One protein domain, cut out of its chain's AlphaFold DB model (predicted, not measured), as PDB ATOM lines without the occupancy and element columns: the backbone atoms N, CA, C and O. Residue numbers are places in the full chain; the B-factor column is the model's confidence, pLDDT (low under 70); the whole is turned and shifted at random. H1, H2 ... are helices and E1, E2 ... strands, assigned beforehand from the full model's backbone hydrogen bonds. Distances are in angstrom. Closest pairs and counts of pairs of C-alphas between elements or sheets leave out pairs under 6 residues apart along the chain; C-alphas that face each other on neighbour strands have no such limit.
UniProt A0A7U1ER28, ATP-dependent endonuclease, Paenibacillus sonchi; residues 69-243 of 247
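This is residues 69 to 243 of the 247 residues of the protein "ATP-dependent endonuclease" of Paenibacillus sonchi (UniProt A0A7U1ER28). Look first for a strongly twisted five-stranded sheet with helices on both faces: H1 and H6 over one, with H4 beside the strands there and H5 packed on H1, and H3 over the other. Long H7 starts near the edge strand E7, and its residues 231 to 243 stick out as an arm; the small hairpin of E4 and E5 lies far from the middle. The 175 printed residues have seven named helices and seven named strands, in the order E1 H1 E2 H2 E3 E4 E5 H3 E6 H4 H5 H6 E7 H7; the class is mixed. The sheet, E2 E1 E3 E6 E7, is mixed, and the whole is compact, with a radius of gyration of the C-alphas of 16.6 A and spans of 50 by 39 by 29 A.

Start at E3, residues 112 to 118, parallel to E1, residues 69 to 73 (N 72 and O 114, 2.8 A), and to E6, residues 154 to 160 (N 160 and O 117, 2.7 A). Edge strand E2, residues 96 to 100, is parallel to E1 (N 71 and O 97, 2.8 A); edge strand E7, residues 213 to 215, is antiparallel to E6 (N 159 and O 214, 2.8 A). H1, residues 76 to 88, lies over E2 and E1 at a height over the sheet of 9.7 A; E1, H1, E2 is a strand-helix-strand unit, parallel neighbours with a helix between, its crossover right-handed. On the same face, H6, residues 189 to 203, touches H1 about perpendicular at 82 degrees, closest at C-alphas 196 and 85, 6.7 A. H4, residues 164 to 169, on that face too, touches H6, closest at C-alphas 169 and 191, 6.3 A. H5, residues 177 to 187, is not on the sheet but touches H1, closest at C-alphas 178 and 77, 4.3 A. On the opposite face H3, residues 136 to 147, lies over E3 at a height over the sheet of 9.9 A. H2, residues 103 to 106, only grazes the sheet and touches H3, closest at C-alphas 104 and 145, 5.0 A. H7, residues 219 to 243, only just touches H3, with 3 pairs of C-alphas within 8 A, closest 219 and 140, 6.8 A. E4, residues 123 to 126, and E5, residues 129 to 132, form a hairpin (N 124 and O 131, 2.9 A). Every O i to N i+4 pair is within hydrogen-bond range in H1, H4, H5 and H6, 7 of 8 in H3 and 19 of 21 in H7; H2 is too short.

Find C-alpha 69 at (176.009, 113.908, 178.060), where E1 begins. E3 measures 20.7 A, E6 20.0 A, H1 18.5 A and H6 20.7 A. From C-alpha 219 at (186.813, 134.380, 189.255), H7 runs 37.2 A to C-alpha 243 at (220.877, 119.941, 193.496).

The C-alphas farthest apart are those of Phe 109 and Ile 243, 54.6 A. The printed part has no cut and no long link. Its mean pLDDT is 85.5, with residues 102 to 111, 150 to 152, 172 to 175 and 237 to 243 under 70.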
ATOM      1  N   ARG A  69     175.097 113.201 177.156       83.38
ATOM      2  CA  ARG A  69     176.009 113.908 178.060       83.38
ATOM      3  C   ARG A  69     176.835 114.890 177.232       83.38
ATOM      4  O   ARG A  69     177.643 114.462 176.411       83.38
ATOM      5  N   CYS A  70     176.611 116.186 177.429       85.12
ATOM      6  CA  CYS A  70     177.251 117.226 176.627       85.12
ATOM      7  C   CYS A  70     178.460 117.833 177.344       85.12
ATOM      8  O   CYS A  70     178.378 118.201 178.518       85.12
ATOM      9  N   ILE A  71     179.561 117.973 176.612       89.69
ATOM     10  CA  ILE A  71     180.782 118.646 177.049       89.69
ATOM     11  C   ILE A  71     181.069 119.778 176.073       89.69
ATOM     12  O   ILE A  71     181.085 119.580 174.860       89.69
ATOM     13  N   ILE A  72     181.302 120.963 176.613       88.81
ATOM     14  CA  ILE A  72     181.688 122.160 175.881       88.81
ATOM     15  C   ILE A  72     183.184 122.331 176.073       88.81
ATOM     16  O   ILE A  72     183.650 122.319 177.211       88.81
ATOM     17  N   VAL A  73     183.910 122.481 174.974       90.94
ATOM     18  CA  VAL A  73     185.353 122.733 174.982       90.94
ATOM     19  C   VAL A  73     185.670 124.031 174.249       90.94
ATOM     20  O   VAL A  73     184.919 124.439 173.356       90.94
ATOM     21  N   GLU A  74     186.772 124.672 174.631       86.50
ATOM     22  CA  GLU A  74     187.222 125.928 174.032       86.50
ATOM     23  C   GLU A  74     187.845 125.708 172.648       86.50
ATOM     24  O   GLU A  74     187.530 126.452 171.714       86.50
ATOM     25  N   GLY A  75     188.679 124.671 172.498       86.31
ATOM     26  CA  GLY A  75     189.495 124.468 171.305       86.31
ATOM     27  C   GLY A  75     189.410 123.094 170.632       86.31
ATOM     28  O   GLY A  75     188.698 122.165 171.030       86.31
ATOM     29  N   ASP A  76     190.169 122.981 169.538       87.12
ATOM     30  CA  ASP A  76     190.298 121.755 168.745       87.12
ATOM     31  C   ASP A  76     191.161 120.689 169.433       87.12
ATOM     32  O   ASP A  76     190.999 119.500 169.141       87.12
ATOM     33  N   THR A  77     192.074 121.084 170.326       91.75
ATOM     34  CA  THR A  77     192.963 120.155 171.038       91.75
ATOM     35  C   THR A  77     192.150 119.230 171.938       91.75
ATOM     36  O   THR A  77     192.247 118.008 171.820       91.75
ATOM     37  N   GLU A  78     191.295 119.796 172.785       94.31
ATOM     38  CA  GLU A  78     190.444 119.075 173.734       94.31
ATOM     39  C   GLU A  78     189.412 118.237 172.991       94.31
ATOM     40  O   GLU A  78     189.228 117.055 173.291       94.31
ATOM     41  N   TYR A  79     188.791 118.826 171.960       92.62
ATOM     42  CA  TYR A  79     187.871 118.113 171.081       92.62
ATOM     43  C   TYR A  79     188.535 116.861 170.503       92.62
ATOM     44  O   TYR A  79     188.006 115.756 170.617       92.62
ATOM     45  N   THR A  80     189.724 117.012 169.923       92.94
ATOM     46  CA  THR A  80     190.436 115.913 169.268       92.94
ATOM     47  C   THR A  80     190.904 114.858 170.270       92.94
ATOM     48  O   THR A  80     190.712 113.664 170.031       92.94
ATOM     49  N   ALA A  81     191.447 115.282 171.415       95.38
ATOM     50  CA  ALA A  81     191.887 114.401 172.493       95.38
ATOM     51  C   ALA A  81     190.741 113.522 173.013       95.38
ATOM     52  O   ALA A  81     190.862 112.294 173.089       95.38
ATOM     53  N   PHE A  82     189.588 114.126 173.297       96.19
ATOM     54  CA  PHE A  82     188.429 113.381 173.768       96.19
ATOM     55  C   PHE A  82     187.823 112.495 172.685       96.19
ATOM     56  O   PHE A  82     187.511 111.337 172.961       96.19
ATOM     57  N   LYS A  83     187.701 112.968 171.437       93.44
ATOM     58  CA  LYS A  83     187.214 112.125 170.331       93.44
ATOM     59  C   LYS A  83     188.104 110.903 170.116       93.44
ATOM     60  O   LYS A  83     187.574 109.835 169.812       93.44
ATOM     61  N   HIS A  84     189.416 111.035 170.316       94.81
ATOM     62  CA  HIS A  84     190.345 109.911 170.271       94.81
ATOM     63  C   HIS A  84     190.046 108.878 171.370       94.81
ATOM     64  O   HIS A  84     189.844 107.708 171.053       94.81
ATOM     65  N   ILE A  85     189.920 109.299 172.635       95.75
ATOM     66  CA  ILE A  85     189.566 108.407 173.761       95.75
ATOM     67  C   ILE A  85     188.199 107.745 173.544       95.75
ATOM     68  O   ILE A  85     188.032 106.542 173.740       95.75
ATOM     69  N   MET A  86     187.208 108.505 173.081       94.06
ATOM     70  CA  MET A  86     185.879 107.969 172.795       94.06
ATOM     71  C   MET A  86     185.914 106.869 171.728       94.06
ATOM     72  O   MET A  86     185.191 105.877 171.841       94.06
ATOM     73  N   ALA A  87     186.758 107.029 170.704       93.25
ATOM     74  CA  ALA A  87     186.901 106.063 169.622       93.25
ATOM     75  C   ALA A  87     187.552 104.746 170.074       93.25
ATOM     76  O   ALA A  87     187.254 103.702 169.491       93.25
ATOM     77  N   THR A  88     188.394 104.759 171.114       92.81
ATOM     78  CA  THR A  88     188.994 103.528 171.656       92.81
ATOM     79  C   THR A  88     188.025 102.747 172.547       92.81
ATOM     80  O   THR A  88     188.157 101.528 172.665       92.81
ATOM     81  N   LYS A  89     187.014 103.409 173.138       91.69
ATOM     82  CA  LYS A  89     186.023 102.786 174.041       91.69
ATOM     83  C   LYS A  89     184.567 103.177 173.704       91.69
ATOM     84  O   LYS A  89     183.852 103.710 174.560       91.69
ATOM     85  N   PRO A  90     184.062 102.853 172.498       86.25
ATOM     86  CA  PRO A  90     182.754 103.321 172.020       86.25
ATOM     87  C   PRO A  90     181.565 102.846 172.875       86.25
ATOM     88  O   PRO A  90     180.539 103.517 172.927       86.25
ATOM     89  N   GLY A  91     181.693 101.717 173.581       88.19
ATOM     90  CA  GLY A  91     180.646 101.218 174.479       88.19
ATOM     91  C   GLY A  91     180.453 102.056 175.751       88.19
ATOM     92  O   GLY A  91     179.337 102.130 176.262       88.19
ATOM     93  N   ILE A  92     181.515 102.703 176.248       89.00
ATOM     94  CA  ILE A  92     181.494 103.517 177.480       89.00
ATOM     95  C   ILE A  92     181.002 104.934 177.173       89.00
ATOM     96  O   ILE A  92     180.170 105.507 177.889       89.00
ATOM     97  N   TYR A  93     181.495 105.488 176.068       89.94
ATOM     98  CA  TYR A  93     181.251 106.870 175.669       89.94
ATOM     99  C   TYR A  93     180.109 107.018 174.663       89.94
ATOM    100  O   TYR A  93     180.064 107.994 173.913       89.94
ATOM    101  N   LYS A  94     179.153 106.078 174.661       81.62
ATOM    102  CA  LYS A  94     177.912 106.268 173.908       81.62
ATOM    103  C   LYS A  94     177.171 107.507 174.421       81.62
ATOM    104  O   LYS A  94     177.235 107.828 175.618       81.62
ATOM    105  N   ASP A  95     176.448 108.160 173.518       80.38
ATOM    106  CA  ASP A  95     175.601 109.321 173.811       80.38
ATOM    107  C   ASP A  95     176.375 110.479 174.478       80.38
ATOM    108  O   ASP A  95     175.831 111.211 175.308       80.38
ATOM    109  N   VAL A  96     177.675 110.606 174.180       86.88
ATOM    110  CA  VAL A  96     178.513 111.744 174.576       86.88
ATOM    111  C   VAL A  96     178.671 112.672 173.381       86.88
ATOM    112  O   VAL A  96     179.102 112.242 172.311       86.88
ATOM    113  N   HIS A  97     178.374 113.949 173.593       85.25
ATOM    114  CA  HIS A  97     178.511 114.989 172.580       85.25
ATOM    115  C   HIS A  97     179.533 116.014 173.049       85.25
ATOM    116  O   HIS A  97     179.435 116.536 174.160       85.25
ATOM    117  N   ILE A  98     180.520 116.288 172.201       87.06
ATOM    118  CA  ILE A  98     181.557 117.284 172.468       87.06
ATOM    119  C   ILE A  98     181.355 118.417 171.486       87.06
ATOM    120  O   ILE A  98     181.357 118.192 170.278       87.06
ATOM    121  N   ILE A  99     181.163 119.617 172.016       82.06
ATOM    122  CA  ILE A  99     180.812 120.800 171.245       82.06
ATOM    123  C   ILE A  99     181.935 121.821 171.403       82.06
ATOM    124  O   ILE A  99     182.287 122.199 172.519       82.06
ATOM    125  N   ARG A 100     182.468 122.288 170.274       81.44
ATOM    126  CA  ARG A 100     183.415 123.407 170.214       81.44
ATOM    127  C   ARG A 100     182.613 124.696 170.085       81.44
ATOM    128  O   ARG A 100     182.161 125.025 168.988       81.44
ATOM    129  N   ALA A 101     182.326 125.371 171.195       70.12
ATOM    130  CA  ALA A 101     181.431 126.525 171.151       70.12
ATOM    131  C   ALA A 101     181.502 127.437 172.374       70.12
ATOM    132  O   ALA A 101     181.882 127.042 173.473       70.12
ATOM    133  N   LEU A 102     180.997 128.658 172.182       64.19
ATOM    134  CA  LEU A 102     180.794 129.628 173.246       64.19
ATOM    135  C   LEU A 102     179.640 129.218 174.173       64.19
ATOM    136  O   LEU A 102     178.508 128.983 173.751       64.19
ATOM    137  N   VAL A 103     179.928 129.235 175.474       68.88
ATOM    138  CA  VAL A 103     179.027 128.834 176.566       68.88
ATOM    139  C   VAL A 103     177.710 129.624 176.586       68.88
ATOM    140  O   VAL A 103     176.676 129.074 176.964       68.88
ATOM    141  N   LYS A 104     177.711 130.888 176.128       65.69
ATOM    142  CA  LYS A 104     176.522 131.769 176.083       65.69
ATOM    143  C   LYS A 104     175.346 131.109 175.361       65.69
ATOM    144  O   LYS A 104     174.236 131.106 175.876       65.69
ATOM    145  N   ILE A 105     175.621 130.453 174.236       64.62
ATOM    146  CA  ILE A 105     174.604 129.786 173.421       64.62
ATOM    147  C   ILE A 105     173.997 128.583 174.156       64.62
ATOM    148  O   ILE A 105     172.800 128.338 174.049       64.62
ATOM    149  N   LEU A 106     174.794 127.858 174.941       64.44
ATOM    150  CA  LEU A 106     174.392 126.581 175.528       64.44
ATOM    151  C   LEU A 106     173.614 126.712 176.844       64.44
ATOM    152  O   LEU A 106     172.782 125.857 177.135       64.44
ATOM    153  N   ASN A 107     173.751 127.827 177.572       64.88
ATOM    154  CA  ASN A 107     172.894 128.130 178.734       64.88
ATOM    155  C   ASN A 107     171.400 128.199 178.385       64.88
ATOM    156  O   ASN A 107     170.540 127.985 179.241       64.88
ATOM    157  N   HIS A 108     171.085 128.483 177.124       60.97
ATOM    158  CA  HIS A 108     169.717 128.573 176.644       60.97
ATOM    159  C   HIS A 108     169.060 127.220 176.361       60.97
ATOM    160  O   HIS A 108     167.846 127.161 176.142       60.97
ATOM    161  N   PHE A 109     169.836 126.138 176.387       60.75
ATOM    162  CA  PHE A 109     169.366 124.801 176.080       60.75
ATOM    163  C   PHE A 109     169.542 123.919 177.326       60.75
ATOM    164  O   PHE A 109     170.634 123.713 177.846       60.75
ATOM    165  N   GLY A 110     168.427 123.462 177.898       60.88
ATOM    166  CA  GLY A 110     168.429 122.797 179.203       60.88
ATOM    167  C   GLY A 110     168.927 121.347 179.167       60.88
ATOM    168  O   GLY A 110     168.527 120.567 178.308       60.88
ATOM    169  N   SER A 111     169.742 120.950 180.150       62.66
ATOM    170  CA  SER A 111     169.364 119.986 181.215       62.66
ATOM    171  C   SER A 111     170.584 119.507 182.018       62.66
ATOM    172  O   SER A 111     170.479 119.397 183.238       62.66
ATOM    173  N   ARG A 112     171.751 119.306 181.392       77.00
ATOM    174  CA  ARG A 112     173.034 119.036 182.074       77.00
ATOM    175  C   ARG A 112     174.198 119.077 181.080       77.00
ATOM    176  O   ARG A 112     174.143 118.378 180.073       77.00
ATOM    177  N   TYR A 113     175.247 119.839 181.372       85.50
ATOM    178  CA  TYR A 113     176.472 119.850 180.566       85.50
ATOM    179  C   TYR A 113     177.684 120.235 181.411       85.50
ATOM    180  O   TYR A 113     177.545 120.788 182.502       85.50
ATOM    181  N   SER A 114     178.868 119.975 180.876       91.25
ATOM    182  CA  SER A 114     180.129 120.403 181.474       91.25
ATOM    183  C   SER A 114     180.871 121.338 180.538       91.25
ATOM    184  O   SER A 114     180.739 121.227 179.323       91.25
ATOM    185  N   VAL A 115     181.639 122.259 181.103       92.44
ATOM    186  CA  VAL A 115     182.509 123.181 180.374       92.44
ATOM    187  C   VAL A 115     183.945 122.882 180.770       92.44
ATOM    188  O   VAL A 115     184.251 122.831 181.962       92.44
ATOM    189  N   LEU A 116     184.800 122.713 179.769       95.50
ATOM    190  CA  LEU A 116     186.246 122.747 179.897       95.50
ATOM    191  C   LEU A 116     186.774 123.919 179.067       95.50
ATOM    192  O   LEU A 116     186.380 124.091 177.917       95.50
ATOM    193  N   HIS A 117     187.648 124.713 179.661       93.94
ATOM    194  CA  HIS A 117     188.324 125.832 179.004       93.94
ATOM    195  C   HIS A 117     189.739 125.968 179.555       93.94
ATOM    196  O   HIS A 117     190.072 125.313 180.547       93.94
ATOM    197  N   ASP A 118     190.565 126.789 178.931       93.50
ATOM    198  CA  ASP A 118     191.897 127.082 179.437       93.50
ATOM    199  C   ASP A 118     191.821 128.195 180.489       93.50
ATOM    200  O   ASP A 118     191.220 129.244 180.290       93.50
ATOM    201  N   SER A 119     192.436 127.976 181.655       93.19
ATOM    202  CA  SER A 119     192.471 129.015 182.696       93.19
ATOM    203  C   SER A 119     193.284 130.231 182.264       93.19
ATOM    204  O   SER A 119     193.027 131.330 182.758       93.19
ATOM    205  N   ASP A 120     194.266 130.040 181.379       91.31
ATOM    206  CA  ASP A 120     195.302 131.014 181.080       91.31
ATOM    207  C   ASP A 120     195.973 131.539 182.366       91.31
ATOM    208  O   ASP A 120     195.910 130.957 183.452       91.31
ATOM    209  N   THR A 121     196.679 132.656 182.253       89.12
ATOM    210  CA  THR A 121     197.208 133.401 183.396       89.12
ATOM    211  C   THR A 121     196.619 134.810 183.429       89.12
ATOM    212  O   THR A 121     196.411 135.392 182.363       89.12
ATOM    213  N   PRO A 122     196.404 135.425 184.612       87.44
ATOM    214  CA  PRO A 122     195.876 136.793 184.707       87.44
ATOM    215  C   PRO A 122     196.751 137.842 184.008       87.44
ATOM    216  O   PRO A 122     196.277 138.889 183.553       87.44
ATOM    217  N   THR A 123     198.054 137.569 183.907       87.69
ATOM    218  CA  THR A 123     199.032 138.463 183.291       87.69
ATOM    219  C   THR A 123     199.953 137.727 182.337       87.69
ATOM    220  O   THR A 123     200.406 136.629 182.638       87.69
ATOM    221  N   THR A 124     200.321 138.386 181.243       87.00
ATOM    222  CA  THR A 124     201.280 137.876 180.260       87.00
ATOM    223  C   THR A 124     202.408 138.881 180.019       87.00
ATOM    224  O   THR A 124     202.251 140.087 180.250       87.00
ATOM    225  N   LEU A 125     203.563 138.397 179.563       85.62
ATOM    226  CA  LEU A 125     204.705 139.233 179.203       85.62
ATOM    227  C   LEU A 125     204.607 139.649 177.737       85.62
ATOM    228  O   LEU A 125     204.648 138.825 176.827       85.62
ATOM    229  N   ARG A 126     204.559 140.959 177.485       82.62
ATOM    230  CA  ARG A 126     204.597 141.511 176.127       82.62
ATOM    231  C   ARG A 126     205.663 142.588 176.036       82.62
ATOM    232  O   ARG A 126     205.590 143.603 176.725       82.62
ATOM    233  N   LYS A 127     206.655 142.384 175.161       84.50
ATOM    234  CA  LYS A 127     207.806 143.297 174.989       84.50
ATOM    235  C   LYS A 127     208.507 143.625 176.323       84.50
ATOM    236  O   LYS A 127     208.828 144.780 176.586       84.50
ATOM    237  N   GLY A 128     208.677 142.619 177.187       84.12
ATOM    238  CA  GLY A 128     209.328 142.765 178.495       84.12
ATOM    239  C   GLY A 128     208.498 143.471 179.574       84.12
ATOM    240  O   GLY A 128     209.026 143.754 180.643       84.12
ATOM    241  N   LYS A 129     207.215 143.769 179.323       86.50
ATOM    242  CA  LYS A 129     206.296 144.328 180.324       86.50
ATOM    243  C   LYS A 129     205.202 143.330 180.670       86.50
ATOM    244  O   LYS A 129     204.595 142.747 179.772       86.50
ATOM    245  N   THR A 130     204.921 143.197 181.960       88.56
ATOM    246  CA  THR A 130     203.757 142.466 182.461       88.56
ATOM    247  C   THR A 130     202.500 143.274 182.166       88.56
ATOM    248  O   THR A 130     202.369 144.420 182.600       88.56
ATOM    249  N   ILE A 131     201.588 142.690 181.398       89.56
ATOM    250  CA  ILE A 131     200.286 143.273 181.069       89.56
ATOM    251  C   ILE A 131     199.177 142.309 181.485       89.56
ATOM    252  O   ILE A 131     199.425 141.114 181.631       89.56
ATOM    253  N   LYS A 132     197.945 142.810 181.633       89.00
ATOM    254  CA  LYS A 132     196.772 141.935 181.764       89.00
ATOM    255  C   LYS A 132     196.664 141.045 180.530       89.00
ATOM    256  O   LYS A 132     196.812 141.541 179.410       89.00
ATOM    257  N   ASN A 133     196.424 139.758 180.739       87.81
ATOM    258  CA  ASN A 133     196.241 138.818 179.648       87.81
ATOM    259  C   ASN A 133     194.828 138.980 179.064       87.81
ATOM    260  O   ASN A 133     193.857 138.802 179.796       87.81
ATOM    261  N   PRO A 134     194.668 139.319 177.772       85.62
ATOM    262  CA  PRO A 134     193.347 139.390 177.155       85.62
ATOM    263  C   PRO A 134     192.597 138.056 177.180       85.62
ATOM    264  O   PRO A 134     191.372 138.070 177.249       85.62
ATOM    265  N   ALA A 135     193.313 136.929 177.151       85.06
ATOM    266  CA  ALA A 135     192.707 135.603 177.169       85.06
ATOM    267  C   ALA A 135     192.030 135.303 178.522       85.06
ATOM    268  O   ALA A 135     190.923 134.778 178.551       85.06
ATOM    269  N   TRP A 136     192.568 135.846 179.626       89.44
ATOM    270  CA  TRP A 136     191.928 135.798 180.948       89.44
ATOM    271  C   TRP A 136     190.514 136.401 180.964       89.44
ATOM    272  O   TRP A 136     189.651 135.958 181.718       89.44
ATOM    273  N   ALA A 137     190.235 137.395 180.112       87.38
ATOM    274  CA  ALA A 137     188.903 137.994 180.029       87.38
ATOM    275  C   ALA A 137     187.834 137.007 179.511       87.38
ATOM    276  O   ALA A 137     186.638 137.253 179.684       87.38
ATOM    277  N   HIS A 138     188.225 135.893 178.881       86.62
ATOM    278  CA  HIS A 138     187.291 134.833 178.502       86.62
ATOM    279  C   HIS A 138     186.721 134.105 179.722       86.62
ATOM    280  O   HIS A 138     185.523 133.817 179.723       86.62
ATOM    281  N   ASN A 139     187.505 133.937 180.793       91.00
ATOM    282  CA  ASN A 139     187.039 133.345 182.051       91.00
ATOM    283  C   ASN A 139     185.835 134.108 182.612       91.00
ATOM    284  O   ASN A 139     184.830 133.508 182.994       91.00
ATOM    285  N   GLU A 140     185.892 135.443 182.598       89.69
ATOM    286  CA  GLU A 140     184.793 136.306 183.047       89.69
ATOM    287  C   GLU A 140     183.533 136.120 182.192       89.69
ATOM    288  O   GLU A 140     182.428 136.019 182.728       89.69
ATOM    289  N   LYS A 141     183.689 136.022 180.864       86.12
ATOM    290  CA  LYS A 141     182.570 135.798 179.934       86.12
ATOM    291  C   LYS A 141     181.928 134.427 180.136       86.12
ATOM    292  O   LYS A 141     180.702 134.334 180.168       86.12
ATOM    293  N   ILE A 142     182.740 133.379 180.292       87.75
ATOM    294  CA  ILE A 142     182.276 132.013 180.567       87.75
ATOM    295  C   ILE A 142     181.520 131.986 181.895       87.75
ATOM    296  O   ILE A 142     180.398 131.481 181.956       87.75
ATOM    297  N   TYR A 143     182.097 132.584 182.940       89.88
ATOM    298  CA  TYR A 143     181.468 132.665 184.251       89.88
ATOM    299  C   TYR A 143     180.119 133.379 184.190       89.88
ATOM    300  O   TYR A 143     179.118 132.827 184.645       89.88
ATOM    301  N   ALA A 144     180.077 134.573 183.592       87.44
ATOM    302  CA  ALA A 144     178.858 135.362 183.456       87.44
ATOM    303  C   ALA A 144     177.772 134.600 182.685       87.44
ATOM    304  O   ALA A 144     176.625 134.569 183.123       87.44
ATOM    305  N   ALA A 145     178.146 133.926 181.594       82.12
ATOM    306  CA  ALA A 145     177.230 133.084 180.837       82.12
ATOM    307  C   ALA A 145     176.648 131.969 181.723       82.12
ATOM    308  O   ALA A 145     175.435 131.798 181.780       82.12
ATOM    309  N   ILE A 146     177.491 131.251 182.473       85.12
ATOM    310  CA  ILE A 146     177.057 130.172 183.375       85.12
ATOM    311  C   ILE A 146     176.127 130.680 184.478       85.12
ATOM    312  O   ILE A 146     175.242 129.938 184.906       85.12
ATOM    313  N   GLN A 147     176.289 131.916 184.954       84.12
ATOM    314  CA  GLN A 147     175.376 132.493 185.946       84.12
ATOM    315  C   GLN A 147     173.971 132.768 185.386       84.12
ATOM    316  O   GLN A 147     173.015 132.736 186.156       84.12
ATOM    317  N   ASP A 148     173.826 132.965 184.073       79.31
ATOM    318  CA  ASP A 148     172.526 133.169 183.408       79.31
ATOM    319  C   ASP A 148     171.779 131.848 183.118       79.31
ATOM    320  O   ASP A 148     170.699 131.827 182.524       79.31
ATOM    321  N   ARG A 149     172.338 130.704 183.539       77.00
ATOM    322  CA  ARG A 149     171.710 129.396 183.328       77.00
ATOM    323  C   ARG A 149     170.394 129.250 184.110       77.00
ATOM    324  O   ARG A 149     170.282 129.725 185.243       77.00
ATOM    325  N   PRO A 150     169.426 128.466 183.603       69.56
ATOM    326  CA  PRO A 150     168.268 128.052 184.390       69.56
ATOM    327  C   PRO A 150     168.688 127.326 185.681       69.56
ATOM    328  O   PRO A 150     169.541 126.441 185.640       69.56
ATOM    329  N   HIS A 151     168.040 127.613 186.818       66.12
ATOM    330  CA  HIS A 151     168.347 126.978 188.118       66.12
ATOM    331  C   HIS A 151     168.239 125.442 188.128       66.12
ATOM    332  O   HIS A 151     168.780 124.785 189.010       66.12
ATOM    333  N   THR A 152     167.535 124.863 187.156       64.75
ATOM    334  CA  THR A 152     167.389 123.414 186.980       64.75
ATOM    335  C   THR A 152     168.572 122.764 186.257       64.75
ATOM    336  O   THR A 152     168.629 121.540 186.174       64.75
ATOM    337  N   SER A 153     169.495 123.554 185.699       70.94
ATOM    338  CA  SER A 153     170.653 123.060 184.955       70.94
ATOM    339  C   SER A 153     171.796 122.700 185.903       70.94
ATOM    340  O   SER A 153     172.318 123.550 186.627       70.94
ATOM    341  N   ASN A 154     172.223 121.438 185.860       79.50
ATOM    342  CA  ASN A 154     173.443 120.994 186.527       79.50
ATOM    343  C   ASN A 154     174.634 121.228 185.589       79.50
ATOM    344  O   ASN A 154     174.732 120.569 184.552       79.50
ATOM    345  N   VAL A 155     175.501 122.180 185.939       87.75
ATOM    346  CA  VAL A 155     176.661 122.568 185.130       87.75
ATOM    347  C   VAL A 155     177.931 122.358 185.931       87.75
ATOM    348  O   VAL A 155     178.027 122.860 187.051       87.75
ATOM    349  N   ARG A 156     178.898 121.647 185.347       92.31
ATOM    350  CA  ARG A 156     180.265 121.572 185.869       92.31
ATOM    351  C   ARG A 156     181.164 122.512 185.079       92.31
ATOM    352  O   ARG A 156     181.091 122.539 183.854       92.31
ATOM    353  N   LEU A 157     181.998 123.273 185.777       94.00
ATOM    354  CA  LEU A 157     182.931 124.221 185.176       94.00
ATOM    355  C   LEU A 157     184.351 123.865 185.603       94.00
ATOM    356  O   LEU A 157     184.707 124.037 186.769       94.00
ATOM    357  N   LEU A 158     185.136 123.359 184.656       96.75
ATOM    358  CA  LEU A 158     186.543 123.033 184.843       96.75
ATOM    359  C   LEU A 158     187.410 123.948 183.977       96.75
ATOM    360  O   LEU A 158     187.048 124.244 182.842       96.75
ATOM    361  N   ALA A 159     188.560 124.360 184.501       96.50
ATOM    362  CA  ALA A 159     189.606 125.019 183.733       96.50
ATOM    363  C   ALA A 159     190.871 124.152 183.687       96.50
ATOM    364  O   ALA A 159     191.314 123.657 184.725       96.50
ATOM    365  N   SER A 160     191.469 123.992 182.512       96.19
ATOM    366  CA  SER A 160     192.817 123.450 182.357       96.19
ATOM    367  C   SER A 160     193.821 124.488 182.852       96.19
ATOM    368  O   SER A 160     193.839 125.633 182.400       96.19
ATOM    369  N   LEU A 161     194.647 124.106 183.813       93.19
ATOM    370  CA  LEU A 161     195.647 124.971 184.423       93.19
ATOM    371  C   LEU A 161     196.692 125.434 183.393       93.19
ATOM    372  O   LEU A 161     197.412 124.624 182.810       93.19
ATOM    373  N   GLY A 162     196.788 126.749 183.184       91.19
ATOM    374  CA  GLY A 162     197.449 127.325 182.017       91.19
ATOM    375  C   GLY A 162     196.645 127.030 180.754       91.19
ATOM    376  O   GLY A 162     195.739 127.780 180.417       91.19
ATOM    377  N   ASN A 163     196.969 125.925 180.091       91.81
ATOM    378  CA  ASN A 163     196.262 125.429 178.915       91.81
ATOM    379  C   ASN A 163     196.186 123.899 178.933       91.81
ATOM    380  O   ASN A 163     196.873 123.244 179.725       91.81
ATOM    381  N   PHE A 164     195.360 123.324 178.061       93.56
ATOM    382  CA  PHE A 164     195.166 121.879 177.972       93.56
ATOM    383  C   PHE A 164     196.482 121.107 177.803       93.56
ATOM    384  O   PHE A 164     196.714 120.119 178.506       93.56
ATOM    385  N   GLU A 165     197.370 121.547 176.905       91.81
ATOM    386  CA  GLU A 165     198.620 120.828 176.650       91.81
ATOM    387  C   GLU A 165     199.546 120.843 177.872       91.81
ATOM    388  O   GLU A 165     200.038 119.791 178.291       91.81
ATOM    389  N   LYS A 166     199.710 121.999 178.521       90.31
ATOM    390  CA  LYS A 166     200.500 122.117 179.750       90.31
ATOM    391  C   LYS A 166     199.899 121.268 180.872       90.31
ATOM    392  O   LYS A 166     200.628 120.531 181.531       90.31
ATOM    393  N   ALA A 167     198.581 121.319 181.067       92.44
ATOM    394  CA  ALA A 167     197.904 120.633 182.168       92.44
ATOM    395  C   ALA A 167     198.011 119.098 182.089       92.44
ATOM    396  O   ALA A 167     198.197 118.428 183.116       92.44
ATOM    397  N   TYR A 168     197.904 118.523 180.887       94.00
ATOM    398  CA  TYR A 168     197.794 117.067 180.726       94.00
ATOM    399  C   TYR A 168     198.992 116.416 180.042       94.00
ATOM    400  O   TYR A 168     199.237 115.231 180.265       94.00
ATOM    401  N   PHE A 169     199.771 117.171 179.268       90.75
ATOM    402  CA  PHE A 169     200.976 116.675 178.604       90.75
ATOM    403  C   PHE A 169     202.260 117.242 179.221       90.75
ATOM    404  O   PHE A 169     203.308 116.620 179.078       90.75
ATOM    405  N   GLY A 170     202.190 118.345 179.975       83.44
ATOM    406  CA  GLY A 170     203.361 118.971 180.601       83.44
ATOM    407  C   GLY A 170     204.219 119.779 179.623       83.44
ATOM    408  O   GLY A 170     205.353 120.119 179.942       83.44
ATOM    409  N   GLU A 171     203.695 120.073 178.432       78.75
ATOM    410  CA  GLU A 171     204.410 120.748 177.347       78.75
ATOM    411  C   GLU A 171     203.535 121.874 176.780       78.75
ATOM    412  O   GLU A 171     202.355 121.665 176.506       78.75
ATOM    413  N   GLU A 172     204.100 123.064 176.563       67.44
ATOM    414  CA  GLU A 172     203.443 124.116 175.776       67.44
ATOM    415  C   GLU A 172     203.833 123.957 174.306       67.44
ATOM    416  O   GLU A 172     204.872 124.440 173.850       67.44
ATOM    417  N   VAL A 173     203.003 123.248 173.543       64.12
ATOM    418  CA  VAL A 173     203.252 123.041 172.114       64.12
ATOM    419  C   VAL A 173     202.666 124.205 171.311       64.12
ATOM    420  O   VAL A 173     201.463 124.453 171.335       64.12
ATOM    421  N   GLY A 174     203.514 124.935 170.582       62.38
ATOM    422  CA  GLY A 174     203.104 126.132 169.835       62.38
ATOM    423  C   GLY A 174     202.424 125.872 168.480       62.38
ATOM    424  O   GLY A 174     201.692 126.735 167.999       62.38
ATOM    425  N   SER A 175     202.638 124.710 167.851       65.19
ATOM    426  CA  SER A 175     202.142 124.389 166.499       65.19
ATOM    427  C   SER A 175     201.481 123.011 166.426       65.19
ATOM    428  O   SER A 175     201.892 122.096 167.128       65.19
ATOM    429  N   GLU A 176     200.478 122.853 165.552       75.62
ATOM    430  CA  GLU A 176     199.798 121.568 165.263       75.62
ATOM    431  C   GLU A 176     199.216 120.850 166.495       75.62
ATOM    432  O   GLU A 176     199.176 119.621 166.575       75.62
ATOM    433  N   LYS A 177     198.724 121.634 167.458       81.19
ATOM    434  CA  LYS A 177     198.235 121.156 168.756       81.19
ATOM    435  C   LYS A 177     197.275 119.951 168.686       81.19
ATOM    436  O   LYS A 177     197.538 118.979 169.395       81.19
ATOM    437  N   PRO A 178     196.240 119.914 167.814       84.88
ATOM    438  CA  PRO A 178     195.319 118.774 167.781       84.88
ATOM    439  C   PRO A 178     195.989 117.467 167.344       84.88
ATOM    440  O   PRO A 178     195.702 116.407 167.897       84.88
ATOM    441  N   TYR A 179     196.911 117.531 166.380       86.00
ATOM    442  CA  TYR A 179     197.670 116.363 165.932       86.00
ATOM    443  C   TYR A 179     198.613 115.872 167.034       86.00
ATOM    444  O   TYR A 179     198.629 114.683 167.358       86.00
ATOM    445  N   ASN A 180     199.333 116.797 167.673       85.75
ATOM    446  CA  ASN A 180     200.255 116.471 168.759       85.75
ATOM    447  C   ASN A 180     199.538 115.861 169.968       85.75
ATOM    448  O   ASN A 180     200.047 114.908 170.558       85.75
ATOM    449  N   ALA A 181     198.319 116.313 170.277       86.62
ATOM    450  CA  ALA A 181     197.493 115.690 171.306       86.62
ATOM    451  C   ALA A 181     197.245 114.197 171.025       86.62
ATOM    452  O   ALA A 181     197.405 113.378 171.927       86.62
ATOM    453  N   ILE A 182     196.931 113.815 169.781       90.12
ATOM    454  CA  ILE A 182     196.764 112.397 169.414       90.12
ATOM    455  C   ILE A 182     198.072 111.632 169.619       90.12
ATOM    456  O   ILE A 182     198.061 110.558 170.217       90.12
ATOM    457  N   ILE A 183     199.196 112.178 169.151       88.56
ATOM    458  CA  ILE A 183     200.502 111.519 169.274       88.56
ATOM    459  C   ILE A 183     200.852 111.272 170.742       88.56
ATOM    460  O   ILE A 183     201.277 110.166 171.083       88.56
ATOM    461  N   HIS A 184     200.626 112.251 171.619       88.00
ATOM    462  CA  HIS A 184     200.842 112.085 173.053       88.00
ATOM    463  C   HIS A 184     199.954 110.992 173.654       88.00
ATOM    464  O   HIS A 184     200.451 110.178 174.427       88.00
ATOM    465  N   LEU A 185     198.674 110.941 173.279       91.88
ATOM    466  CA  LEU A 185     197.732 109.939 173.787       91.88
ATOM    467  C   LEU A 185     198.027 108.525 173.268       91.88
ATOM    468  O   LEU A 185     197.794 107.555 173.982       91.88
ATOM    469  N   GLN A 186     198.553 108.389 172.050       91.31
ATOM    470  CA  GLN A 186     198.893 107.087 171.469       91.31
ATOM    471  C   GLN A 186     200.174 106.478 172.051       91.31
ATOM    472  O   GLN A 186     200.282 105.257 172.130       91.31
ATOM    473  N   HIS A 187     201.148 107.310 172.428       89.94
ATOM    474  CA  HIS A 187     202.479 106.848 172.841       89.94
ATOM    475  C   HIS A 187     202.727 106.939 174.350       89.94
ATOM    476  O   HIS A 187     203.795 106.539 174.813       89.94
ATOM    477  N   ASN A 188     201.779 107.467 175.126       92.62
ATOM    478  CA  ASN A 188     201.921 107.608 176.569       92.62
ATOM    479  C   ASN A 188     200.614 107.246 177.290       92.62
ATOM    480  O   ASN A 188     199.665 108.029 177.337       92.62
ATOM    481  N   GLU A 189     200.604 106.057 177.893       93.75
ATOM    482  CA  GLU A 189     199.454 105.510 178.618       93.75
ATOM    483  C   GLU A 189     199.056 106.370 179.826       93.75
ATOM    484  O   GLU A 189     197.873 106.599 180.045       93.75
ATOM    485  N   GLN A 190     200.016 106.964 180.543       94.06
ATOM    486  CA  GLN A 190     199.713 107.847 181.678       94.06
ATOM    487  C   GLN A 190     199.003 109.131 181.231       94.06
ATOM    488  O   GLN A 190     198.048 109.574 181.870       94.06
ATOM    489  N   ARG A 191     199.440 109.734 180.113       94.44
ATOM    490  CA  ARG A 191     198.756 110.896 179.514       94.44
ATOM    491  C   ARG A 191     197.352 110.504 179.044       94.44
ATOM    492  O   ARG A 191     196.414 111.270 179.258       94.44
ATOM    493  N   PHE A 192     197.198 109.313 178.461       96.12
ATOM    494  CA  PHE A 192     195.894 108.773 178.075       96.12
ATOM    495  C   PHE A 192     194.952 108.635 179.276       96.12
ATOM    496  O   PHE A 192     193.861 109.202 179.256       96.12
ATOM    497  N   GLU A 193     195.378 107.942 180.334       96.25
ATOM    498  CA  GLU A 193     194.584 107.729 181.551       96.25
ATOM    499  C   GLU A 193     194.201 109.050 182.223       96.25
ATOM    500  O   GLU A 193     193.064 109.219 182.663       96.25
ATOM    501  N   LYS A 194     195.118 110.025 182.248       96.81
ATOM    502  CA  LYS A 194     194.864 111.348 182.825       96.81
ATOM    503  C   LYS A 194     193.773 112.107 182.063       96.81
ATOM    504  O   LYS A 194     192.859 112.654 182.680       96.81
ATOM    505  N   VAL A 195     193.835 112.133 180.729       97.38
ATOM    506  CA  VAL A 195     192.800 112.787 179.905       97.38
ATOM    507  C   VAL A 195     191.495 111.982 179.913       97.38
ATOM    508  O   VAL A 195     190.411 112.563 179.872       97.38
ATOM    509  N   GLU A 196     191.563 110.658 180.039       97.62
ATOM    510  CA  GLU A 196     190.380 109.824 180.241       97.62
ATOM    511  C   GLU A 196     189.687 110.141 181.574       97.62
ATOM    512  O   GLU A 196     188.473 110.338 181.596       97.62
ATOM    513  N   GLN A 197     190.444 110.284 182.663       97.88
ATOM    514  CA  GLN A 197     189.912 110.698 183.960       97.88
ATOM    515  C   GLN A 197     189.249 112.082 183.883       97.88
ATOM    516  O   GLN A 197     188.202 112.298 184.499       97.88
ATOM    517  N   LEU A 198     189.824 113.013 183.113       98.31
ATOM    518  CA  LEU A 198     189.214 114.318 182.845       98.31
ATOM    519  C   LEU A 198     187.868 114.175 182.130       98.31
ATOM    520  O   LEU A 198     186.877 114.753 182.579       98.31
ATOM    521  N   LEU A 199     187.826 113.401 181.042       97.31
ATOM    522  CA  LEU A 199     186.599 113.133 180.291       97.31
ATOM    523  C   LEU A 199     185.530 112.526 181.208       97.31
ATOM    524  O   LEU A 199     184.391 112.986 181.248       97.31
ATOM    525  N   ASP A 200     185.915 111.544 182.011       96.69
ATOM    526  CA  ASP A 200     185.057 110.903 182.994       96.69
ATOM    527  C   ASP A 200     184.505 111.882 184.039       96.69
ATOM    528  O   ASP A 200     183.314 111.833 184.352       96.69
ATOM    529  N   ALA A 201     185.335 112.790 184.558       96.81
ATOM    530  CA  ALA A 201     184.914 113.821 185.506       96.81
ATOM    531  C   ALA A 201     183.981 114.868 184.873       96.81
ATOM    532  O   ALA A 201     183.073 115.375 185.538       96.81
ATOM    533  N   LEU A 202     184.150 115.172 183.585       95.19
ATOM    534  CA  LEU A 202     183.217 116.018 182.839       95.19
ATOM    535  C   LEU A 202     181.868 115.309 182.611       95.19
ATOM    536  O   LEU A 202     180.833 115.968 182.568       95.19
ATOM    537  N   LEU A 203     181.840 113.979 182.506       92.56
ATOM    538  CA  LEU A 203     180.603 113.211 182.309       92.56
ATOM    539  C   LEU A 203     179.876 112.888 183.622       92.56
ATOM    540  O   LEU A 203     178.641 112.848 183.658       92.56
ATOM    541  N   ASP A 204     180.623 112.667 184.700       92.06
ATOM    542  CA  ASP A 204     180.118 112.320 186.022       92.06
ATOM    543  C   ASP A 204     180.648 113.299 187.076       92.06
ATOM    544  O   ASP A 204     181.796 113.231 187.513       92.06
ATOM    545  N   HIS A 205     179.770 114.200 187.525       91.94
ATOM    546  CA  HIS A 205     180.121 115.273 188.459       91.94
ATOM    547  C   HIS A 205     180.487 114.745 189.860       91.94
ATOM    548  O   HIS A 205     180.953 115.515 190.693       91.94
ATOM    549  N   SER A 206     180.277 113.451 190.138       93.19
ATOM    550  CA  SER A 206     180.725 112.815 191.382       93.19
ATOM    551  C   SER A 206     182.200 112.400 191.352       93.19
ATOM    552  O   SER A 206     182.811 112.221 192.406       93.19
ATOM    553  N   LYS A 207     182.791 112.266 190.157       95.75
ATOM    554  CA  LYS A 207     184.206 111.932 189.991       95.75
ATOM    555  C   LYS A 207     185.084 113.156 190.242       95.75
ATOM    556  O   LYS A 207     184.720 114.288 189.910       95.75
ATOM    557  N   VAL A 208     186.260 112.910 190.809       96.00
ATOM    558  CA  VAL A 208     187.268 113.942 191.075       96.00
ATOM    559  C   VAL A 208     188.056 114.218 189.787       96.00
ATOM    560  O   VAL A 208     188.559 113.259 189.189       96.00
ATOM    561  N   PRO A 209     188.172 115.486 189.348       96.75
ATOM    562  CA  PRO A 209     189.003 115.845 188.203       96.75
ATOM    563  C   PRO A 209     190.483 115.489 188.436       96.75
ATOM    564  O   PRO A 209     190.939 115.514 189.583       96.75
ATOM    565  N   PRO A 210     191.246 115.153 187.384       96.88
ATOM    566  CA  PRO A 210     192.676 114.886 187.515       96.88
ATOM    567  C   PRO A 210     193.455 116.158 187.873       96.88
ATOM    568  O   PRO A 210     192.978 117.280 187.699       96.88
ATOM    569  N   GLU A 211     194.704 115.991 188.315       93.56
ATOM    570  CA  GLU A 211     195.621 117.119 188.500       93.56
ATOM    571  C   GLU A 211     195.739 117.954 187.213       93.56
ATOM    572  O   GLU A 211     195.865 117.408 186.118       93.56
ATOM    573  N   GLY A 212     195.718 119.280 187.342       92.75
ATOM    574  CA  GLY A 212     195.694 120.204 186.205       92.75
ATOM    575  C   GLY A 212     194.286 120.641 185.791       92.75
ATOM    576  O   GLY A 212     194.166 121.659 185.119       92.75
ATOM    577  N   ALA A 213     193.232 119.954 186.241       96.88
ATOM    578  CA  ALA A 213     191.849 120.387 186.061       96.88
ATOM    579  C   ALA A 213     191.336 121.102 187.322       96.88
ATOM    580  O   ALA A 213     191.219 120.507 188.395       96.88
ATOM    581  N   LEU A 214     191.019 122.387 187.198       95.44
ATOM    582  CA  LEU A 214     190.567 123.237 188.296       95.44
ATOM    583  C   LEU A 214     189.049 123.380 188.244       95.44
ATOM    584  O   LEU A 214     188.520 123.974 187.309       95.44
ATOM    585  N   GLU A 215     188.339 122.874 189.247       96.12
ATOM    586  CA  GLU A 215     186.914 123.163 189.416       96.12
ATOM    587  C   GLU A 215     186.733 124.472 190.185       96.12
ATOM    588  O   GLU A 215     187.290 124.639 191.273       96.12
ATOM    589  N   TRP A 216     185.961 125.407 189.628       94.88
ATOM    590  CA  TRP A 216     185.827 126.749 190.195       94.88
ATOM    591  C   TRP A 216     184.408 127.310 190.079       94.88
ATOM    592  O   TRP A 216     183.618 126.950 189.208       94.88
ATOM    593  N   THR A 217     184.090 128.214 191.004       93.06
ATOM    594  CA  THR A 217     182.755 128.808 191.183       93.06
ATOM    595  C   THR A 217     182.780 130.329 191.288       93.06
ATOM    596  O   THR A 217     181.728 130.949 191.399       93.06
ATOM    597  N   SER A 218     183.961 130.947 191.249       94.25
ATOM    598  CA  SER A 218     184.128 132.395 191.143       94.25
ATOM    599  C   SER A 218     185.469 132.735 190.494       94.25
ATOM    600  O   SER A 218     186.417 131.956 190.587       94.25
ATOM    601  N   ILE A 219     185.560 133.911 189.868       93.56
ATOM    602  CA  ILE A 219     186.813 134.380 189.255       93.56
ATOM    603  C   ILE A 219     187.923 134.503 190.301       93.56
ATOM    604  O   ILE A 219     189.024 134.030 190.060       93.56
ATOM    605  N   ALA A 220     187.619 135.028 191.492       93.88
ATOM    606  CA  ALA A 220     188.592 135.134 192.582       93.88
ATOM    607  C   ALA A 220     189.161 133.765 193.000       93.88
ATOM    608  O   ALA A 220     190.361 133.639 193.227       93.88
ATOM    609  N   GLN A 221     188.317 132.726 193.048       94.94
ATOM    610  CA  GLN A 221     188.770 131.360 193.324       94.94
ATOM    611  C   GLN A 221     189.710 130.851 192.222       94.94
ATOM    612  O   GLN A 221     190.743 130.262 192.528       94.94
ATOM    613  N   LEU A 222     189.377 131.085 190.947       94.81
ATOM    614  CA  LEU A 222     190.238 130.687 189.832       94.81
ATOM    615  C   LEU A 222     191.591 131.420 189.878       94.81
ATOM    616  O   LEU A 222     192.627 130.782 189.707       94.81
ATOM    617  N   GLU A 223     191.595 132.727 190.167       93.75
ATOM    618  CA  GLU A 223     192.822 133.519 190.352       93.75
ATOM    619  C   GLU A 223     193.711 132.941 191.457       93.75
ATOM    620  O   GLU A 223     194.912 132.759 191.249       93.75
ATOM    621  N   GLU A 224     193.127 132.611 192.613       93.31
ATOM    622  CA  GLU A 224     193.851 132.022 193.741       93.31
ATOM    623  C   GLU A 224     194.454 130.658 193.377       93.31
ATOM    624  O   GLU A 224     195.630 130.410 193.649       93.31
ATOM    625  N   MET A 225     193.686 129.791 192.710       93.00
ATOM    626  CA  MET A 225     194.152 128.465 192.290       93.00
ATOM    627  C   MET A 225     195.306 128.558 191.281       93.00
ATOM    628  O   MET A 225     196.302 127.843 191.420       93.00
ATOM    629  N   VAL A 226     195.213 129.466 190.304       91.94
ATOM    630  CA  VAL A 226     196.275 129.697 189.309       91.94
ATOM    631  C   VAL A 226     197.528 130.287 189.970       91.94
ATOM    632  O   VAL A 226     198.642 129.832 189.700       91.94
ATOM    633  N   ALA A 227     197.376 131.246 190.890       89.00
ATOM    634  CA  ALA A 227     198.497 131.842 191.621       89.00
ATOM    635  C   ALA A 227     199.195 130.843 192.562       89.00
ATOM    636  O   ALA A 227     200.429 130.817 192.652       89.00
ATOM    637  N   ALA A 228     198.417 129.994 193.240       87.94
ATOM    638  CA  ALA A 228     198.941 128.932 194.090       87.94
ATOM    639  C   ALA A 228     199.778 127.936 193.279       87.94
ATOM    640  O   ALA A 228     200.838 127.509 193.743       87.94
ATOM    641  N   GLN A 229     199.356 127.608 192.053       82.00
ATOM    642  CA  GLN A 229     200.154 126.755 191.181       82.00
ATOM    643  C   GLN A 229     201.443 127.436 190.723       82.00
ATOM    644  O   GLN A 229     202.509 126.834 190.834       82.00
ATOM    645  N   ALA A 230     201.376 128.685 190.255       80.12
ATOM    646  CA  ALA A 230     202.569 129.414 189.824       80.12
ATOM    647  C   ALA A 230     203.626 129.480 190.944       80.12
ATOM    648  O   ALA A 230     204.822 129.338 190.696       80.12
ATOM    649  N   SER A 231     203.178 129.614 192.196       79.25
ATOM    650  CA  SER A 231     204.055 129.589 193.371       79.25
ATOM    651  C   SER A 231     204.713 128.219 193.585       79.25
ATOM    652  O   SER A 231     205.905 128.158 193.879       79.25
ATOM    653  N   LYS A 232     203.970 127.115 193.407       79.81
ATOM    654  CA  LYS A 232     204.523 125.749 193.483       79.81
ATOM    655  C   LYS A 232     205.557 125.486 192.389       79.81
ATOM    656  O   LYS A 232     206.596 124.903 192.685       79.81
ATOM    657  N   GLU A 233     205.297 125.938 191.161       75.88
ATOM    658  CA  GLU A 233     206.232 125.809 190.035       75.88
ATOM    659  C   GLU A 233     207.543 126.572 190.306       75.88
ATOM    660  O   GLU A 233     208.622 126.022 190.091       75.88
ATOM    661  N   LEU A 234     207.474 127.789 190.868       74.19
ATOM    662  CA  LEU A 234     208.671 128.538 191.280       74.19
ATOM    663  C   LEU A 234     209.478 127.821 192.372       74.19
ATOM    664  O   LEU A 234     210.708 127.814 192.319       74.19
ATOM    665  N   VAL A 235     208.806 127.234 193.370       75.00
ATOM    666  CA  VAL A 235     209.482 126.495 194.449       75.00
ATOM    667  C   VAL A 235     210.159 125.238 193.901       75.00
ATOM    668  O   VAL A 235     211.312 124.979 194.239       75.00
ATOM    669  N   ALA A 236     209.488 124.486 193.023       71.75
ATOM    670  CA  ALA A 236     210.060 123.299 192.389       71.75
ATOM    671  C   ALA A 236     211.314 123.643 191.563       71.75
ATOM    672  O   ALA A 236     212.364 123.040 191.777       71.75
ATOM    673  N   ALA A 237     211.243 124.689 190.730       67.44
ATOM    674  CA  ALA A 237     212.379 125.155 189.932       67.44
ATOM    675  C   ALA A 237     213.557 125.644 190.797       67.44
ATOM    676  O   ALA A 237     214.714 125.387 190.480       67.44
ATOM    677  N   GLY A 238     213.283 126.316 191.921       57.28
ATOM    678  CA  GLY A 238     214.325 126.731 192.868       57.28
ATOM    679  C   GLY A 238     214.987 125.563 193.609       57.28
ATOM    680  O   GLY A 238     216.139 125.680 194.016       57.28
ATOM    681  N   THR A 239     214.279 124.440 193.761       57.66
ATOM    682  CA  THR A 239     214.804 123.243 194.433       57.66
ATOM    683  C   THR A 239     215.690 122.424 193.492       57.66
ATOM    684  O   THR A 239     216.726 121.943 193.936       57.66
ATOM    685  N   GLU A 240     215.358 122.328 192.197       51.91
ATOM    686  CA  GLU A 240     216.193 121.656 191.180       51.91
ATOM    687  C   GLU A 240     217.549 122.352 190.973       51.91
ATOM    688  O   GLU A 240     218.580 121.683 190.933       51.91
ATOM    689  N   VAL A 241     217.583 123.690 190.961       49.62
ATOM    690  CA  VAL A 241     218.839 124.458 190.811       49.62
ATOM    691  C   VAL A 241     219.809 124.216 191.977       49.62
ATOM    692  O   VAL A 241     221.020 124.228 191.782       49.62
ATOM    693  N   THR A 242     219.310 123.934 193.186       50.25
ATOM    694  CA  THR A 242     220.180 123.656 194.344       50.25
ATOM    695  C   THR A 242     220.819 122.263 194.350       50.25
ATOM    696  O   THR A 242     221.762 122.050 195.109       50.25
ATOM    697  N   ILE A 243     220.338 121.316 193.535       51.41
ATOM    698  CA  ILE A 243     220.877 119.941 193.496       51.41
ATOM    699  C   ILE A 243     222.005 119.812 192.460       51.41
ATOM    700  O   ILE A 243     222.941 119.048 192.682       51.41
TER     701      ILE A 243